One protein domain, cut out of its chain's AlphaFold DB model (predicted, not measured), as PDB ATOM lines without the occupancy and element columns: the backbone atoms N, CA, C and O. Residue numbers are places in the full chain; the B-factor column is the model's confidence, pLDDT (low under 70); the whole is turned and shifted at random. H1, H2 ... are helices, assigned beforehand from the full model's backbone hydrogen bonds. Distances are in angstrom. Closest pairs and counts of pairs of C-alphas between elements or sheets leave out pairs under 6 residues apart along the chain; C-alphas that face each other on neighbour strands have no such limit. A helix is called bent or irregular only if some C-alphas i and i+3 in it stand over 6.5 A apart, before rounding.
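This is residues 76 to 116 of the 116 residues of the protein "uncharacterized protein LOC107814133" of Nicotiana tabacum (UniProt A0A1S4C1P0). Two helices, H1 and then H2, follow one another end to end in a long thin rod, with a break at residues 93 and 94 where the rod takes a wide, open corner. The helices do not fold back side by side, and there is no core: residues 76 to 116 stand free along their whole length. The printed part has 41 residues with two named helices, H1 and H2 in that order, and no named strand, and its class is all helix. It is extended, with a radius of gyration of the C-alphas of 17.8 A, and its C-alphas span 61 by 12 by 7 A.

The printed part begins at Val 76, with its C-alpha at (-7.468, -75.117, -14.557). H1 is residues 78 to 92, 21.2 A from first to last C-alpha, and starts at C-alpha 78 at (-3.236, -71.927, -11.864). H2, the longest helix by residues, is residues 95 to 114, 28.3 A from first to last C-alpha, and ends at C-alpha 114 at (-2.026, -19.174, -3.383).

H1 and H2 are only just apart, with their closest C-alphas 8.3 A from each other. A tight link of 2 residues, Lys 93 and Asp 94, joins them. The N-to-C direction of H1 is (0.22, 0.97, 0.10) and that of H2 is (-0.02, 0.88, 0.47). In H1 and H2 every O i to N i+4 pair is within hydrogen-bond range. Neither helix is bent or irregular.

The two C-alphas farthest apart are those of the first and last printed residues, Val 76 and Ser 116, at 61.5 A. Ser 116 is the chain's last residue. The printed part has no cut, and its one link between helices is tight. The mean pLDDT of the printed part is 77.5, and the model's confidence is low, under 70, at residues 76 to 80 and 113 to 116.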
ATOM      1  N   VAL A  76      -7.275 -76.509 -14.099       54.06
ATOM      2  CA  VAL A  76      -7.468 -75.117 -14.557       54.06
ATOM      3  C   VAL A  76      -7.418 -74.045 -13.439       54.06
ATOM      4  O   VAL A  76      -7.919 -72.939 -13.591       54.06
ATOM      5  N   ASP A  77      -6.784 -74.316 -12.301       59.88
ATOM      6  CA  ASP A  77      -6.744 -73.395 -11.152       59.88
ATOM      7  C   ASP A  77      -5.564 -72.394 -11.198       59.88
ATOM      8  O   ASP A  77      -5.618 -71.304 -10.628       59.88
ATOM      9  N   GLU A  78      -4.487 -72.708 -11.926       60.25
ATOM     10  CA  GLU A  78      -3.236 -71.927 -11.864       60.25
ATOM     11  C   GLU A  78      -3.109 -70.833 -12.944       60.25
ATOM     12  O   GLU A  78      -2.431 -69.823 -12.715       60.25
ATOM     13  N   ASP A  79      -3.819 -70.944 -14.075       68.06
ATOM     14  CA  ASP A  79      -3.923 -69.849 -15.057       68.06
ATOM     15  C   ASP A  79      -4.606 -68.627 -14.432       68.06
ATOM     16  O   ASP A  79      -4.150 -67.492 -14.586       68.06
ATOM     17  N   HIS A  80      -5.631 -68.868 -13.612       68.88
ATOM     18  CA  HIS A  80      -6.351 -67.818 -12.903       68.88
ATOM     19  C   HIS A  80      -5.449 -67.078 -11.903       68.88
ATOM     20  O   HIS A  80      -5.509 -65.853 -11.762       68.88
ATOM     21  N   ARG A  81      -4.536 -67.800 -11.243       71.25
ATOM     22  CA  ARG A  81      -3.541 -67.209 -10.340       71.25
ATOM     23  C   ARG A  81      -2.518 -66.356 -11.090       71.25
ATOM     24  O   ARG A  81      -2.123 -65.292 -10.601       71.25
ATOM     25  N   PHE A  82      -2.093 -66.795 -12.272       75.25
ATOM     26  CA  PHE A  82      -1.174 -66.036 -13.117       75.25
ATOM     27  C   PHE A  82      -1.831 -64.770 -13.693       75.25
ATOM     28  O   PHE A  82      -1.224 -63.695 -13.660       75.25
ATOM     29  N   GLU A  83      -3.092 -64.852 -14.120       80.62
ATOM     30  CA  GLU A  83      -3.890 -63.691 -14.530       80.62
ATOM     31  C   GLU A  83      -4.056 -62.682 -13.388       80.62
ATOM     32  O   GLU A  83      -3.836 -61.483 -13.582       80.62
ATOM     33  N   GLN A  84      -4.353 -63.147 -12.170       80.00
ATOM     34  CA  GLN A  84      -4.431 -62.283 -10.988       80.00
ATOM     35  C   GLN A  84      -3.093 -61.604 -10.667       80.00
ATOM     36  O   GLN A  84      -3.067 -60.428 -10.286       80.00
ATOM     37  N   PHE A  85      -1.971 -62.311 -10.831       80.75
ATOM     38  CA  PHE A  85      -0.639 -61.729 -10.674       80.75
ATOM     39  C   PHE A  85      -0.369 -60.635 -11.719       80.75
ATOM     40  O   PHE A  85       0.070 -59.539 -11.359       80.75
ATOM     41  N   LEU A  86      -0.673 -60.898 -12.995       84.19
ATOM     42  CA  LEU A  86      -0.534 -59.922 -14.080       84.19
ATOM     43  C   LEU A  86      -1.412 -58.689 -13.852       84.19
ATOM     44  O   LEU A  86      -0.932 -57.565 -14.010       84.19
ATOM     45  N   ALA A  87      -2.662 -58.888 -13.429       83.81
ATOM     46  CA  ALA A  87      -3.587 -57.810 -13.104       83.81
ATOM     47  C   ALA A  87      -3.038 -56.928 -11.972       83.81
ATOM     48  O   ALA A  87      -2.903 -55.718 -12.151       83.81
ATOM     49  N   ARG A  88      -2.610 -57.529 -10.850       79.94
ATOM     50  CA  ARG A  88      -1.987 -56.799  -9.730       79.94
ATOM     51  C   ARG A  88      -0.742 -56.030 -10.155       79.94
ATOM     52  O   ARG A  88      -0.572 -54.870  -9.786       79.94
ATOM     53  N   HIS A  89       0.131 -56.656 -10.936       78.62
ATOM     54  CA  HIS A  89       1.355 -56.017 -11.402       78.62
ATOM     55  C   HIS A  89       1.068 -54.852 -12.366       78.62
ATOM     56  O   HIS A  89       1.787 -53.851 -12.348       78.62
ATOM     57  N   LYS A  90      -0.001 -54.940 -13.169       78.81
ATOM     58  CA  LYS A  90      -0.457 -53.849 -14.041       78.81
ATOM     59  C   LYS A  90      -0.981 -52.662 -13.231       78.81
ATOM     60  O   LYS A  90      -0.607 -51.540 -13.545       78.81
ATOM     61  N   THR A  91      -1.745 -52.905 -12.164       75.25
ATOM     62  CA  THR A  91      -2.217 -51.849 -11.249       75.25
ATOM     63  C   THR A  91      -1.062 -51.144 -10.536       75.25
ATOM     64  O   THR A  91      -1.055 -49.925 -10.420       75.25
ATOM     65  N   ILE A  92      -0.039 -51.884 -10.095       74.19
ATOM     66  CA  ILE A  92       1.136 -51.292  -9.427       74.19
ATOM     67  C   ILE A  92       1.943 -50.399 -10.384       74.19
ATOM     68  O   ILE A  92       2.550 -49.420  -9.959       74.19
ATOM     69  N   LYS A  93       1.956 -50.726 -11.680       71.56
ATOM     70  CA  LYS A  93       2.636 -49.942 -12.726       71.56
ATOM     71  C   LYS A  93       1.690 -49.028 -13.503       71.56
ATOM     72  O   LYS A  93       2.048 -48.588 -14.598       71.56
ATOM     73  N   ASP A  94       0.508 -48.755 -12.959       80.56
ATOM     74  CA  ASP A  94      -0.479 -47.918 -13.619       80.56
ATOM     75  C   ASP A  94       0.015 -46.463 -13.671       80.56
ATOM     76  O   ASP A  94       0.085 -45.745 -12.668       80.56
ATOM     77  N   LYS A  95       0.411 -46.049 -14.876       78.75
ATOM     78  CA  LYS A  95       0.910 -44.702 -15.148       78.75
ATOM     79  C   LYS A  95      -0.187 -43.655 -14.978       78.75
ATOM     80  O   LYS A  95       0.128 -42.543 -14.562       78.75
ATOM     81  N   ASP A  96      -1.441 -43.997 -15.251       81.88
ATOM     82  CA  ASP A  96      -2.557 -43.058 -15.171       81.88
ATOM     83  C   ASP A  96      -2.907 -42.768 -13.711       81.88
ATOM     84  O   ASP A  96      -3.105 -41.608 -13.338       81.88
ATOM     85  N   ALA A  97      -2.857 -43.791 -12.850       80.94
ATOM     86  CA  ALA A  97      -2.963 -43.618 -11.401       80.94
ATOM     87  C   ALA A  97      -1.826 -42.733 -10.852       80.94
ATOM     88  O   ALA A  97      -2.071 -41.826 -10.053       80.94
ATOM     89  N   TYR A  98      -0.592 -42.932 -11.332       82.94
ATOM     90  CA  TYR A  98       0.552 -42.088 -10.972       82.94
ATOM     91  C   TYR A  98       0.363 -40.623 -11.400       82.94
ATOM     92  O   TYR A  98       0.578 -39.715 -10.595       82.94
ATOM     93  N   PHE A  99      -0.049 -40.370 -12.647       87.12
ATOM     94  CA  PHE A  99      -0.246 -39.004 -13.139       87.12
ATOM     95  C   PHE A  99      -1.415 -38.303 -12.446       87.12
ATOM     96  O   PHE A  99      -1.283 -37.132 -12.094       87.12
ATOM     97  N   THR A 100      -2.512 -39.021 -12.190       88.44
ATOM     98  CA  THR A 100      -3.663 -38.508 -11.432       88.44
ATOM     99  C   THR A 100      -3.242 -38.070 -10.035       88.44
ATOM    100  O   THR A 100      -3.495 -36.931  -9.645       88.44
ATOM    101  N   LEU A 101      -2.529 -38.938  -9.306       86.50
ATOM    102  CA  LEU A 101      -2.070 -38.631  -7.954       86.50
ATOM    103  C   LEU A 101      -1.081 -37.457  -7.947       86.50
ATOM    104  O   LEU A 101      -1.187 -36.571  -7.105       86.50
ATOM    105  N   ARG A 102      -0.153 -37.411  -8.910       88.38
ATOM    106  CA  ARG A 102       0.801 -36.304  -9.058       88.38
ATOM    107  C   ARG A 102       0.094 -34.973  -9.314       88.38
ATOM    108  O   ARG A 102       0.455 -33.980  -8.696       88.38
ATOM    109  N   ASN A 103      -0.881 -34.944 -10.221       90.19
ATOM    110  CA  ASN A 103      -1.603 -33.719 -10.562       90.19
ATOM    111  C   ASN A 103      -2.460 -33.236  -9.382       90.19
ATOM    112  O   ASN A 103      -2.409 -32.057  -9.057       90.19
ATOM    113  N   ALA A 104      -3.148 -34.143  -8.679       92.38
ATOM    114  CA  ALA A 104      -3.882 -33.805  -7.457       92.38
ATOM    115  C   ALA A 104      -2.965 -33.219  -6.367       92.38
ATOM    116  O   ALA A 104      -3.339 -32.285  -5.663       92.38
ATOM    117  N   LEU A 105      -1.736 -33.733  -6.254       88.00
ATOM    118  CA  LEU A 105      -0.744 -33.218  -5.311       88.00
ATOM    119  C   LEU A 105      -0.246 -31.816  -5.698       88.00
ATOM    120  O   LEU A 105       0.002 -30.992  -4.822       88.00
ATOM    121  N   ILE A 106      -0.096 -31.548  -6.999       89.31
ATOM    122  CA  ILE A 106       0.272 -30.225  -7.521       89.31
ATOM    123  C   ILE A 106      -0.834 -29.210  -7.225       89.31
ATOM    124  O   ILE A 106      -0.514 -28.147  -6.702       89.31
ATOM    125  N   GLU A 107      -2.097 -29.549  -7.497       90.00
ATOM    126  CA  GLU A 107      -3.255 -28.688  -7.206       90.00
ATOM    127  C   GLU A 107      -3.344 -28.356  -5.713       90.00
ATOM    128  O   GLU A 107      -3.351 -27.190  -5.336       90.00
ATOM    129  N   HIS A 108      -3.257 -29.363  -4.840       87.69
ATOM    130  CA  HIS A 108      -3.286 -29.148  -3.389       87.69
ATOM    131  C   HIS A 108      -2.125 -28.263  -2.886       87.69
ATOM    132  O   HIS A 108      -2.270 -27.486  -1.942       87.69
ATOM    133  N   LEU A 109      -0.936 -28.371  -3.492       87.31
ATOM    134  CA  LEU A 109       0.199 -27.497  -3.170       87.31
ATOM    135  C   LEU A 109       0.031 -26.076  -3.725       87.31
ATOM    136  O   LEU A 109       0.575 -25.144  -3.134       87.31
ATOM    137  N   TRP A 110      -0.681 -25.916  -4.841       85.38
ATOM    138  CA  TRP A 110      -1.030 -24.623  -5.426       85.38
ATOM    139  C   TRP A 110      -2.080 -23.895  -4.587       85.38
ATOM    140  O   TRP A 110      -1.862 -22.733  -4.250       85.38
ATOM    141  N   GLU A 111      -3.146 -24.578  -4.169       83.44
ATOM    142  CA  GLU A 111      -4.180 -24.028  -3.280       83.44
ATOM    143  C   GLU A 111      -3.572 -23.555  -1.949       83.44
ATOM    144  O   GLU A 111      -3.756 -22.406  -1.555       83.44
ATOM    145  N   ASN A 112      -2.718 -24.369  -1.320       77.62
ATOM    146  CA  ASN A 112      -2.057 -23.999  -0.060       77.62
ATOM    147  C   ASN A 112      -0.990 -22.894  -0.182       77.62
ATOM    148  O   ASN A 112      -0.552 -22.368   0.839       77.62
ATOM    149  N   ARG A 113      -0.505 -22.570  -1.390       67.12
ATOM    150  CA  ARG A 113       0.490 -21.498  -1.607       67.12
ATOM    151  C   ARG A 113      -0.088 -20.245  -2.265       67.12
ATOM    152  O   ARG A 113       0.601 -19.231  -2.272       67.12
ATOM    153  N   GLY A 114      -1.301 -20.311  -2.811       59.31
ATOM    154  CA  GLY A 114      -2.026 -19.174  -3.383       59.31
ATOM    155  C   GLY A 114      -2.804 -18.342  -2.357       59.31
ATOM    156  O   GLY A 114      -3.205 -17.229  -2.679       59.31
ATOM    157  N   GLU A 115      -2.987 -18.844  -1.130       55.47
ATOM    158  CA  GLU A 115      -3.618 -18.123  -0.008       55.47
ATOM    159  C   GLU A 115      -2.617 -17.349   0.888       55.47
ATOM    160  O   GLU A 115      -2.874 -17.125   2.072       55.47
ATOM    161  N   SER A 116      -1.459 -16.924   0.365       45.03
ATOM    162  CA  SER A 116      -0.523 -16.010   1.058       45.03
ATOM    163  C   SER A 116      -0.215 -14.764   0.245       45.03
ATOM    164  O   SER A 116       0.101 -14.913  -0.955       45.03
TER     165      SER A 116